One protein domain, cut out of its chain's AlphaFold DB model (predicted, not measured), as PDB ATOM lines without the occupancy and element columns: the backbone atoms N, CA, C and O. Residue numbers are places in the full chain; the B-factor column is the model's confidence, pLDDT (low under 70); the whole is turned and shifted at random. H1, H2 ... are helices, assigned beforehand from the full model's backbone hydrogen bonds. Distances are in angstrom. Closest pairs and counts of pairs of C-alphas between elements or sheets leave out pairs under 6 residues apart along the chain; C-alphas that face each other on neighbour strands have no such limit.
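Overview. This is residues 29 to 117 of the 118 residues of an uncharacterized protein of Natrialba swarupiae (UniProt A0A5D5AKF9). One long helix, H4, is crossed by a second, H1, at H4 residues 85 to 94, and H2 and H3 form a small helical hairpin that joins the end of H1 to the beginning of H4. Residues 98 to 117, of which 98 to 114 belong to H4, stick out as a free arm. The printed part has 89 residues with four named helices, in the order H1, H2, H3, H4, and no named strand; the class is all helix. The whole is extended, with a radius of gyration of the C-alphas of 19.0 A and spans of 62 by 26 by 21 A.

Along the chain. H4, residues 79 to 114, is 51.7 A long, from C-alpha 79 at (37.189, -20.464, 28.917) to C-alpha 114 at (31.655, 12.565, -10.479), with a kink of 27 degrees near residue 93. H1, residues 32 to 54, is 32.3 A long and begins at (24.465, 1.320, 23.287). H2 is residues 56 to 65, 14.3 A, and H3 is residues 69 to 75, 10.3 A.

Arrangement. H4 touches H1 at a steep tilt of 61 degrees, opposite ways; the closest C-alphas, of Ile 39 and Thr 89, are 6.0 A apart. H1 and H2 only just touch, with 3 pairs of C-alphas within 8 A, and only at the corner; Phe 52 and Val 59 have the closest C-alphas, 5.9 A. The hairpin of H2 and H3 has a shallow tilt of 13 degrees; its closest C-alphas, of Gly 58 and Leu 75, are 6.8 A apart. H4 is apart from H2 and H3. Each O i to N i+4 pair is within hydrogen-bond range in H1 and H2, 31 of 32 in H4, and 1 of 3 in H3, where 2 of 4 O i to N i+3 pairs are.

Size, cuts and confidence. The C-alphas of Gly 70 and Arg 117, the two farthest apart, are 64.0 A apart. The printed part has no cut, and its three links are tight. Model confidence is under 70 at residues 29 to 32 and 109 to 117.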
ATOM      1  N   LEU A  29      28.426   5.064  20.366       60.81
ATOM      2  CA  LEU A  29      28.340   5.405  21.788       60.81
ATOM      3  C   LEU A  29      26.911   5.773  22.231       60.81
ATOM      4  O   LEU A  29      26.472   5.393  23.309       60.81
ATOM      5  N   THR A  30      26.170   6.497  21.387       61.22
ATOM      6  CA  THR A  30      24.810   6.996  21.684       61.22
ATOM      7  C   THR A  30      23.696   5.983  21.416       61.22
ATOM      8  O   THR A  30      22.551   6.219  21.795       61.22
ATOM      9  N   ARG A  31      24.001   4.834  20.795       67.44
ATOM     10  CA  ARG A  31      23.058   3.713  20.617       67.44
ATOM     11  C   ARG A  31      23.590   2.428  21.264       67.44
ATOM     12  O   ARG A  31      23.763   1.424  20.567       67.44
ATOM     13  N   PRO A  32      23.820   2.430  22.590       64.88
ATOM     14  CA  PRO A  32      24.465   1.320  23.287       64.88
ATOM     15  C   PRO A  32      23.673   0.016  23.164       64.88
ATOM     16  O   PRO A  32      24.270  -1.041  23.015       64.88
ATOM     17  N   ILE A  33      22.336   0.086  23.120       73.62
ATOM     18  CA  ILE A  33      21.465  -1.091  22.987       73.62
ATOM     19  C   ILE A  33      21.703  -1.803  21.648       73.62
ATOM     20  O   ILE A  33      21.924  -3.009  21.618       73.62
ATOM     21  N   HIS A  34      21.718  -1.069  20.533       74.62
ATOM     22  CA  HIS A  34      21.917  -1.672  19.213       74.62
ATOM     23  C   HIS A  34      23.346  -2.212  19.047       74.62
ATOM     24  O   HIS A  34      23.553  -3.255  18.428       74.62
ATOM     25  N   THR A  35      24.339  -1.513  19.601       74.25
ATOM     26  CA  THR A  35      25.730  -1.982  19.613       74.25
ATOM     27  C   THR A  35      25.869  -3.243  20.467       74.25
ATOM     28  O   THR A  35      26.462  -4.215  20.010       74.25
ATOM     29  N   GLY A  36      25.253  -3.271  21.652       79.25
ATOM     30  CA  GLY A  36      25.226  -4.424  22.550       79.25
ATOM     31  C   GLY A  36      24.574  -5.647  21.909       79.25
ATOM     32  O   GLY A  36      25.193  -6.706  21.862       79.25
ATOM     33  N   VAL A  37      23.389  -5.492  21.307       85.94
ATOM     34  CA  VAL A  37      22.728  -6.570  20.548       85.94
ATOM     35  C   VAL A  37      23.628  -7.067  19.416       85.94
ATOM     36  O   VAL A  37      23.791  -8.271  19.242       85.94
ATOM     37  N   SER A  38      24.271  -6.163  18.673       83.69
ATOM     38  CA  SER A  38      25.177  -6.556  17.592       83.69
ATOM     39  C   SER A  38      26.405  -7.318  18.100       83.69
ATOM     40  O   SER A  38      26.855  -8.236  17.415       83.69
ATOM     41  N   ILE A  39      26.947  -6.963  19.270       86.69
ATOM     42  CA  ILE A  39      28.050  -7.693  19.910       86.69
ATOM     43  C   ILE A  39      27.581  -9.092  20.301       86.69
ATOM     44  O   ILE A  39      28.229 -10.058  19.911       86.69
ATOM     45  N   VAL A  40      26.437  -9.212  20.982       86.81
ATOM     46  CA  VAL A  40      25.880 -10.504  21.417       86.81
ATOM     47  C   VAL A  40      25.619 -11.421  20.223       86.81
ATOM     48  O   VAL A  40      26.070 -12.563  20.220       86.81
ATOM     49  N   VAL A  41      24.964 -10.916  19.175       89.38
ATOM     50  CA  VAL A  41      24.681 -11.690  17.955       89.38
ATOM     51  C   VAL A  41      25.973 -12.122  17.260       89.38
ATOM     52  O   VAL A  41      26.106 -13.280  16.872       89.38
ATOM     53  N   THR A  42      26.949 -11.218  17.126       87.75
ATOM     54  CA  THR A  42      28.238 -11.551  16.494       87.75
ATOM     55  C   THR A  42      28.997 -12.586  17.315       87.75
ATOM     56  O   THR A  42      29.556 -13.524  16.756       87.75
ATOM     57  N   TYR A  43      29.003 -12.439  18.637       87.25
ATOM     58  CA  TYR A  43      29.674 -13.359  19.543       87.25
ATOM     59  C   TYR A  43      29.044 -14.751  19.506       87.25
ATOM     60  O   TYR A  43      29.765 -15.725  19.316       87.25
ATOM     61  N   ALA A  44      27.714 -14.849  19.566       87.69
ATOM     62  CA  ALA A  44      27.002 -16.115  19.413       87.69
ATOM     63  C   ALA A  44      27.302 -16.784  18.062       87.69
ATOM     64  O   ALA A  44      27.569 -17.982  18.006       87.69
ATOM     65  N   PHE A  45      27.330 -16.006  16.975       88.38
ATOM     66  CA  PHE A  45      27.657 -16.517  15.645       88.38
ATOM     67  C   PHE A  45      29.097 -17.040  15.548       88.38
ATOM     68  O   PHE A  45      29.331 -18.113  14.998       88.38
ATOM     69  N   VAL A  46      30.067 -16.307  16.102       88.69
ATOM     70  CA  VAL A  46      31.472 -16.736  16.129       88.69
ATOM     71  C   VAL A  46      31.643 -17.980  16.996       88.69
ATOM     72  O   VAL A  46      32.346 -18.896  16.589       88.69
ATOM     73  N   LEU A  47      30.971 -18.056  18.148       86.94
ATOM     74  CA  LEU A  47      30.979 -19.262  18.977       86.94
ATOM     75  C   LEU A  47      30.417 -20.469  18.234       86.94
ATOM     76  O   LEU A  47      31.017 -21.535  18.288       86.94
ATOM     77  N   LEU A  48      29.315 -20.296  17.504       84.69
ATOM     78  CA  LEU A  48      28.727 -21.364  16.703       84.69
ATOM     79  C   LEU A  48      29.674 -21.810  15.584       84.69
ATOM     80  O   LEU A  48      29.838 -23.005  15.366       84.69
ATOM     81  N   LEU A  49      30.350 -20.870  14.918       87.94
ATOM     82  CA  LEU A  49      31.390 -21.173  13.929       87.94
ATOM     83  C   LEU A  49      32.559 -21.954  14.530       87.94
ATOM     84  O   LEU A  49      33.023 -22.911  13.918       87.94
ATOM     85  N   VAL A  50      33.039 -21.551  15.709       86.81
ATOM     86  CA  VAL A  50      34.135 -22.243  16.394       86.81
ATOM     87  C   VAL A  50      33.695 -23.641  16.808       86.81
ATOM     88  O   VAL A  50      34.399 -24.590  16.494       86.81
ATOM     89  N   ALA A  51      32.521 -23.782  17.427       84.62
ATOM     90  CA  ALA A  51      31.966 -25.077  17.812       84.62
ATOM     91  C   ALA A  51      31.762 -25.997  16.598       84.62
ATOM     92  O   ALA A  51      32.089 -27.176  16.655       84.62
ATOM     93  N   PHE A  52      31.283 -25.457  15.474       85.44
ATOM     94  CA  PHE A  52      31.133 -26.216  14.232       85.44
ATOM     95  C   PHE A  52      32.485 -26.637  13.646       85.44
ATOM     96  O   PHE A  52      32.610 -27.735  13.114       85.44
ATOM     97  N   ALA A  53      33.505 -25.783  13.750       86.38
ATOM     98  CA  ALA A  53      34.849 -26.095  13.279       86.38
ATOM     99  C   ALA A  53      35.566 -27.126  14.164       86.38
ATOM    100  O   ALA A  53      36.358 -27.912  13.651       86.38
ATOM    101  N   THR A  54      35.317 -27.127  15.477       85.00
ATOM    102  CA  THR A  54      35.971 -28.043  16.422       85.00
ATOM    103  C   THR A  54      35.230 -29.366  16.582       85.00
ATOM    104  O   THR A  54      35.875 -30.396  16.755       85.00
ATOM    105  N   ASN A  55      33.897 -29.356  16.544       82.88
ATOM    106  CA  ASN A  55      33.064 -30.541  16.727       82.88
ATOM    107  C   ASN A  55      31.760 -30.440  15.904       82.88
ATOM    108  O   ASN A  55      30.688 -30.156  16.451       82.88
ATOM    109  N   PRO A  56      31.832 -30.663  14.578       82.62
ATOM    110  CA  PRO A  56      30.677 -30.527  13.692       82.62
ATOM    111  C   PRO A  56      29.557 -31.523  14.017       82.62
ATOM    112  O   PRO A  56      28.383 -31.181  13.866       82.62
ATOM    113  N   ASP A  57      29.894 -32.722  14.495       82.81
ATOM    114  CA  ASP A  57      28.918 -33.768  14.817       82.81
ATOM    115  C   ASP A  57      28.118 -33.425  16.075       82.81
ATOM    116  O   ASP A  57      26.898 -33.575  16.096       82.81
ATOM    117  N   GLY A  58      28.766 -32.853  17.093       79.31
ATOM    118  CA  GLY A  58      28.078 -32.345  18.280       79.31
ATOM    119  C   GLY A  58      27.138 -31.172  17.976       79.31
ATOM    120  O   GLY A  58      26.041 -31.087  18.528       79.31
ATOM    121  N   VAL A  59      27.517 -30.295  17.039       81.19
ATOM    122  CA  VAL A  59      26.644 -29.199  16.581       81.19
ATOM    123  C   VAL A  59      25.470 -29.715  15.744       81.19
ATOM    124  O   VAL A  59      24.361 -29.195  15.862       81.19
ATOM    125  N   ARG A  60      25.667 -30.759  14.932       80.50
ATOM    126  CA  ARG A  60      24.566 -31.430  14.219       80.50
ATOM    127  C   ARG A  60      23.604 -32.115  15.184       80.50
ATOM    128  O   ARG A  60      22.399 -31.936  15.045       80.50
ATOM    129  N   ALA A  61      24.121 -32.778  16.216       78.62
ATOM    130  CA  ALA A  61      23.299 -33.394  17.251       78.62
ATOM    131  C   ALA A  61      22.408 -32.366  17.971       78.62
ATOM    132  O   ALA A  61      21.238 -32.650  18.214       78.62
ATOM    133  N   LEU A  62      22.896 -31.144  18.237       77.88
ATOM    134  CA  LEU A  62      22.067 -30.046  18.767       77.88
ATOM    135  C   LEU A  62      20.903 -29.667  17.841       77.88
ATOM    136  O   LEU A  62      19.836 -29.282  18.319       77.88
ATOM    137  N   SER A  63      21.102 -29.754  16.524       79.19
ATOM    138  CA  SER A  63      20.048 -29.483  15.542       79.19
ATOM    139  C   SER A  63      18.979 -30.575  15.524       79.19
ATOM    140  O   SER A  63      17.829 -30.281  15.213       79.19
ATOM    141  N   GLU A  64      19.354 -31.817  15.825       80.19
ATOM    142  CA  GLU A  64      18.467 -32.984  15.763       80.19
ATOM    143  C   GLU A  64      17.733 -33.238  17.084       80.19
ATOM    144  O   GLU A  64      16.547 -33.556  17.088       80.19
ATOM    145  N   SER A  65      18.422 -33.068  18.212       74.62
ATOM    146  CA  SER A  65      17.905 -33.363  19.558       74.62
ATOM    147  C   SER A  65      17.460 -32.122  20.342       74.62
ATOM    148  O   SER A  65      16.889 -32.240  21.426       74.62
ATOM    149  N   GLY A  66      17.648 -30.931  19.767       70.75
ATOM    150  CA  GLY A  66      17.247 -29.657  20.353       70.75
ATOM    151  C   GLY A  66      18.304 -29.033  21.268       70.75
ATOM    152  O   GLY A  66      19.248 -29.667  21.746       70.75
ATOM    153  N   VAL A  67      18.145 -27.729  21.511       78.25
ATOM    154  CA  VAL A  67      19.087 -26.935  22.307       78.25
ATOM    155  C   VAL A  67      18.718 -27.033  23.786       78.25
ATOM    156  O   VAL A  67      17.726 -26.456  24.224       78.25
ATOM    157  N   SER A  68      19.540 -27.735  24.564       76.56
ATOM    158  CA  SER A  68      19.461 -27.789  26.025       76.56
ATOM    159  C   SER A  68      20.783 -27.332  26.633       76.56
ATOM    160  O   SER A  68      21.849 -27.504  26.049       76.56
ATOM    161  N   ILE A  69      20.746 -26.758  27.837       73.19
ATOM    162  CA  ILE A  69      21.960 -26.286  28.523       73.19
ATOM    163  C   ILE A  69      22.959 -27.442  28.688       73.19
ATOM    164  O   ILE A  69      24.150 -27.271  28.435       73.19
ATOM    165  N   GLY A  70      22.465 -28.638  29.023       73.88
ATOM    166  CA  GLY A  70      23.298 -29.832  29.189       73.88
ATOM    167  C   GLY A  70      23.974 -30.313  27.901       73.88
ATOM    168  O   GLY A  70      25.037 -30.920  27.974       73.88
ATOM    169  N   THR A  71      23.406 -30.010  26.730       73.00
ATOM    170  CA  THR A  71      23.977 -30.398  25.429       73.00
ATOM    171  C   THR A  71      24.913 -29.331  24.858       73.00
ATOM    172  O   THR A  71      25.825 -29.662  24.107       73.00
ATOM    173  N   VAL A  72      24.755 -28.062  25.252       74.81
ATOM    174  CA  VAL A  72      25.578 -26.937  24.765       74.81
ATOM    175  C   VAL A  72      26.885 -26.776  25.541       74.81
ATOM    176  O   VAL A  72      27.917 -26.492  24.939       74.81
ATOM    177  N   VAL A  73      26.867 -26.961  26.866       79.69
ATOM    178  CA  VAL A  73      28.060 -26.813  27.721       79.69
ATOM    179  C   VAL A  73      29.275 -27.618  27.236       79.69
ATOM    180  O   VAL A  73      30.351 -27.027  27.141       79.69
ATOM    181  N   PRO A  74      29.156 -28.910  26.875       81.06
ATOM    182  CA  PRO A  74      30.306 -29.684  26.400       81.06
ATOM    183  C   PRO A  74      30.825 -29.257  25.018       81.06
ATOM    184  O   PRO A  74      31.922 -29.652  24.633       81.06
ATOM    185  N   LEU A  75      30.064 -28.453  24.269       80.12
ATOM    186  CA  LEU A  75      30.452 -27.937  22.951       80.12
ATOM    187  C   LEU A  75      31.113 -26.560  23.030       80.12
ATOM    188  O   LEU A  75      31.607 -26.051  22.020       80.12
ATOM    189  N   LEU A  76      31.125 -25.944  24.215       80.19
ATOM    190  CA  LEU A  76      31.774 -24.660  24.408       80.19
ATOM    191  C   LEU A  76      33.301 -24.814  24.339       80.19
ATOM    192  O   LEU A  76      33.872 -25.714  24.961       80.19
ATOM    193  N   PRO A  77      33.985 -23.901  23.629       83.06
ATOM    194  CA  PRO A  77      35.434 -23.793  23.688       83.06
ATOM    195  C   PRO A  77      35.943 -23.581  25.124       83.06
ATOM    196  O   PRO A  77      35.198 -23.086  25.977       83.06
ATOM    197  N   PRO A  78      37.236 -23.850  25.388       87.88
ATOM    198  CA  PRO A  78      37.863 -23.522  26.664       87.88
ATOM    199  C   PRO A  78      37.621 -22.063  27.067       87.88
ATOM    200  O   PRO A  78      37.606 -21.167  26.220       87.88
ATOM    201  N   VAL A  79      37.505 -21.801  28.373       86.88
ATOM    202  CA  VAL A  79      37.189 -20.464  28.917       86.88
ATOM    203  C   VAL A  79      38.150 -19.384  28.410       86.88
ATOM    204  O   VAL A  79      37.731 -18.270  28.110       86.88
ATOM    205  N   THR A  80      39.429 -19.714  28.238       87.75
ATOM    206  CA  THR A  80      40.431 -18.804  27.667       87.75
ATOM    207  C   THR A  80      40.067 -18.350  26.252       87.75
ATOM    208  O   THR A  80      40.159 -17.163  25.946       87.75
ATOM    209  N   VAL A  81      39.586 -19.263  25.406       86.19
ATOM    210  CA  VAL A  81      39.119 -18.955  24.048       86.19
ATOM    211  C   VAL A  81      37.871 -18.080  24.101       86.19
ATOM    212  O   VAL A  81      37.790 -17.099  23.364       86.19
ATOM    213  N   LEU A  82      36.931 -18.370  25.007       87.88
ATOM    214  CA  LEU A  82      35.728 -17.552  25.200       87.88
ATOM    215  C   LEU A  82      36.084 -16.099  25.551       87.88
ATOM    216  O   LEU A  82      35.569 -15.170  24.932       87.88
ATOM    217  N   VAL A  83      37.012 -15.890  26.489       89.06
ATOM    218  CA  VAL A  83      37.461 -14.547  26.896       89.06
ATOM    219  C   VAL A  83      38.129 -13.804  25.736       89.06
ATOM    220  O   VAL A  83      37.832 -12.631  25.506       89.06
ATOM    221  N   VAL A  84      38.987 -14.480  24.965       91.06
ATOM    222  CA  VAL A  84      39.638 -13.884  23.786       91.06
ATOM    223  C   VAL A  84      38.605 -13.483  22.732       91.06
ATOM    224  O   VAL A  84      38.653 -12.367  22.215       91.06
ATOM    225  N   LEU A  85      37.642 -14.359  22.442       88.56
ATOM    226  CA  LEU A  85      36.566 -14.075  21.497       88.56
ATOM    227  C   LEU A  85      35.682 -12.920  21.977       88.56
ATOM    228  O   LEU A  85      35.294 -12.082  21.166       88.56
ATOM    229  N   ALA A  86      35.397 -12.837  23.277       86.38
ATOM    230  CA  ALA A  86      34.610 -11.753  23.856       86.38
ATOM    231  C   ALA A  86      35.341 -10.410  23.720       86.38
ATOM    232  O   ALA A  86      34.762  -9.434  23.247       86.38
ATOM    233  N   GLY A  87      36.636 -10.363  24.042       88.06
ATOM    234  CA  GLY A  87      37.453  -9.166  23.826       88.06
ATOM    235  C   GLY A  87      37.495  -8.755  22.350       88.06
ATOM    236  O   GLY A  87      37.284  -7.588  22.011       88.06
ATOM    237  N   ALA A  88      37.687  -9.725  21.453       89.19
ATOM    238  CA  ALA A  88      37.732  -9.487  20.016       89.19
ATOM    239  C   ALA A  88      36.401  -8.957  19.456       89.19
ATOM    240  O   ALA A  88      36.418  -8.079  18.595       89.19
ATOM    241  N   THR A  89      35.248  -9.435  19.930       87.50
ATOM    242  CA  THR A  89      33.936  -8.954  19.463       87.50
ATOM    243  C   THR A  89      33.572  -7.595  20.047       87.50
ATOM    244  O   THR A  89      33.084  -6.741  19.302       87.50
ATOM    245  N   ILE A  90      33.874  -7.355  21.328       86.44
ATOM    246  CA  ILE A  90      33.661  -6.061  21.992       86.44
ATOM    247  C   ILE A  90      34.408  -4.942  21.262       86.44
ATOM    248  O   ILE A  90      33.862  -3.855  21.107       86.44
ATOM    249  N   VAL A  91      35.623  -5.200  20.769       86.62
ATOM    250  CA  VAL A  91      36.409  -4.206  20.018       86.62
ATOM    251  C   VAL A  91      36.081  -4.234  18.521       86.62
ATOM    252  O   VAL A  91      35.892  -3.195  17.886       86.62
ATOM    253  N   GLY A  92      35.982  -5.427  17.937       81.81
ATOM    254  CA  GLY A  92      35.833  -5.622  16.498       81.81
ATOM    255  C   GLY A  92      34.502  -5.119  15.942       81.81
ATOM    256  O   GLY A  92      34.474  -4.546  14.851       81.81
ATOM    257  N   VAL A  93      33.398  -5.271  16.683       83.69
ATOM    258  CA  VAL A  93      32.069  -4.822  16.233       83.69
ATOM    259  C   VAL A  93      31.987  -3.286  16.142       83.69
ATOM    260  O   VAL A  93      31.625  -2.780  15.071       83.69
ATOM    261  N   PRO A  94      32.382  -2.503  17.165       78.62
ATOM    262  CA  PRO A  94      32.498  -1.047  17.055       78.62
ATOM    263  C   PRO A  94      33.426  -0.598  15.922       78.62
ATOM    264  O   PRO A  94      33.035   0.212  15.081       78.62
ATOM    265  N   VAL A  95      34.629  -1.169  15.822       81.75
ATOM    266  CA  VAL A  95      35.587  -0.790  14.769       81.75
ATOM    267  C   VAL A  95      35.026  -1.089  13.375       81.75
ATOM    268  O   VAL A  95      35.140  -0.267  12.460       81.75
ATOM    269  N   GLY A  96      34.368  -2.236  13.199       78.94
ATOM    270  CA  GLY A  96      33.752  -2.640  11.937       78.94
ATOM    271  C   GLY A  96      32.567  -1.760  11.536       78.94
ATOM    272  O   GLY A  96      32.432  -1.404  10.361       78.94
ATOM    273  N   THR A  97      31.725  -1.367  12.493       79.69
ATOM    274  CA  THR A  97      30.586  -0.467  12.239       79.69
ATOM    275  C   THR A  97      31.052   0.931  11.840       79.69
ATOM    276  O   THR A  97      30.582   1.453  10.824       79.69
ATOM    277  N   VAL A  98      32.042   1.490  12.543       74.69
ATOM    278  CA  VAL A  98      32.668   2.776  12.190       74.69
ATOM    279  C   VAL A  98      33.321   2.700  10.809       74.69
ATOM    280  O   VAL A  98      33.029   3.519   9.938       74.69
ATOM    281  N   SER A  99      34.129   1.669  10.552       74.75
ATOM    282  CA  SER A  99      34.834   1.497   9.273       74.75
ATOM    283  C   SER A  99      33.883   1.365   8.080       74.75
ATOM    284  O   SER A  99      34.139   1.915   7.002       74.75
ATOM    285  N   ARG A 100      32.759   0.650   8.249       76.62
ATOM    286  CA  ARG A 100      31.711   0.537   7.219       76.62
ATOM    287  C   ARG A 100      31.019   1.874   6.962       76.62
ATOM    288  O   ARG A 100      30.770   2.188   5.798       76.62
ATOM    289  N   GLY A 101      30.736   2.644   8.012       72.31
ATOM    290  CA  GLY A 101      30.164   3.987   7.914       72.31
ATOM    291  C   GLY A 101      31.050   4.935   7.112       72.31
ATOM    292  O   GLY A 101      30.639   5.439   6.068       72.31
ATOM    293  N   VAL A 102      32.319   5.046   7.508       73.81
ATOM    294  CA  VAL A 102      33.312   5.900   6.836       73.81
ATOM    295  C   VAL A 102      33.487   5.511   5.363       73.81
ATOM    296  O   VAL A 102      33.512   6.370   4.480       73.81
ATOM    297  N   ARG A 103      33.554   4.209   5.049       75.00
ATOM    298  CA  ARG A 103      33.631   3.746   3.651       75.00
ATOM    299  C   ARG A 103      32.414   4.162   2.823       75.00
ATOM    300  O   ARG A 103      32.582   4.540   1.659       75.00
ATOM    301  N   ARG A 104      31.204   4.078   3.386       75.25
ATOM    302  CA  ARG A 104      29.971   4.502   2.705       75.25
ATOM    303  C   ARG A 104      29.981   6.004   2.443       75.25
ATOM    304  O   ARG A 104      29.769   6.395   1.293       75.25
ATOM    305  N   ASP A 105      30.330   6.814   3.437       73.44
ATOM    306  CA  ASP A 105      30.406   8.272   3.305       73.44
ATOM    307  C   ASP A 105      31.375   8.675   2.188       73.44
ATOM    308  O   ASP A 105      30.977   9.347   1.232       73.44
ATOM    309  N   LEU A 106      32.602   8.145   2.211       72.00
ATOM    310  CA  LEU A 106      33.620   8.420   1.192       72.00
ATOM    311  C   LEU A 106      33.171   8.007  -0.221       72.00
ATOM    312  O   LEU A 106      33.427   8.719  -1.199       72.00
ATOM    313  N   SER A 107      32.473   6.873  -0.351       72.62
ATOM    314  CA  SER A 107      31.931   6.426  -1.642       72.62
ATOM    315  C   SER A 107      30.822   7.342  -2.176       72.62
ATOM    316  O   SER A 107      30.759   7.604  -3.381       72.62
ATOM    317  N   SER A 108      29.981   7.877  -1.285       72.19
ATOM    318  CA  SER A 108      28.864   8.754  -1.638       72.19
ATOM    319  C   SER A 108      29.344  10.140  -2.086       72.19
ATOM    320  O   SER A 108      28.891  10.653  -3.115       72.19
ATOM    321  N   SER A 109      30.343  10.708  -1.398       64.88
ATOM    322  CA  SER A 109      30.956  11.989  -1.762       64.88
ATOM    323  C   SER A 109      31.649  11.917  -3.125       64.88
ATOM    324  O   SER A 109      31.600  12.871  -3.904       64.88
ATOM    325  N   ARG A 110      32.246  10.764  -3.459       63.12
ATOM    326  CA  ARG A 110      32.884  10.534  -4.762       63.12
ATOM    327  C   ARG A 110      31.869  10.478  -5.905       63.12
ATOM    328  O   ARG A 110      32.094  11.130  -6.920       63.12
ATOM    329  N   ARG A 111      30.738   9.778  -5.728       66.50
ATOM    330  CA  ARG A 111      29.649   9.742  -6.727       66.50
ATOM    331  C   ARG A 111      29.073  11.132  -7.000       66.50
ATOM    332  O   ARG A 111      28.851  11.478  -8.154       66.50
ATOM    333  N   ARG A 112      28.883  11.948  -5.956       61.41
ATOM    334  CA  ARG A 112      28.414  13.337  -6.110       61.41
ATOM    335  C   ARG A 112      29.412  14.223  -6.857       61.41
ATOM    336  O   ARG A 112      28.992  15.035  -7.669       61.41
ATOM    337  N   ARG A 113      30.720  14.066  -6.615       60.94
ATOM    338  CA  ARG A 113      31.755  14.802  -7.366       60.94
ATOM    339  C   ARG A 113      31.850  14.364  -8.824       60.94
ATOM    340  O   ARG A 113      32.131  15.203  -9.667       60.94
ATOM    341  N   GLN A 114      31.624  13.084  -9.113       67.19
ATOM    342  CA  GLN A 114      31.655  12.565 -10.479       67.19
ATOM    343  C   GLN A 114      30.480  13.102 -11.310       67.19
ATOM    344  O   GLN A 114      30.717  13.640 -12.379       67.19
ATOM    345  N   ARG A 115      29.260  13.116 -10.754       65.00
ATOM    346  CA  ARG A 115      28.069  13.709 -11.400       65.00
ATOM    347  C   ARG A 115      28.107  15.227 -11.603       65.00
ATOM    348  O   ARG A 115      27.265  15.748 -12.307       65.00
ATOM    349  N   ARG A 116      28.999  15.952 -10.921       64.50
ATOM    350  CA  ARG A 116      29.198  17.401 -11.133       64.50
ATOM    351  C   ARG A 116      30.255  17.710 -12.198       64.50
ATOM    352  O   ARG A 116      30.514  18.877 -12.457       64.50
ATOM    353  N   ARG A 117      30.952  16.686 -12.697       58.84
ATOM    354  CA  ARG A 117      31.983  16.797 -13.739       58.84
ATOM    355  C   ARG A 117      31.512  16.252 -15.090       58.84
ATOM    356  O   ARG A 117      32.273  16.334 -16.047       58.84
TER     357      ARG A 117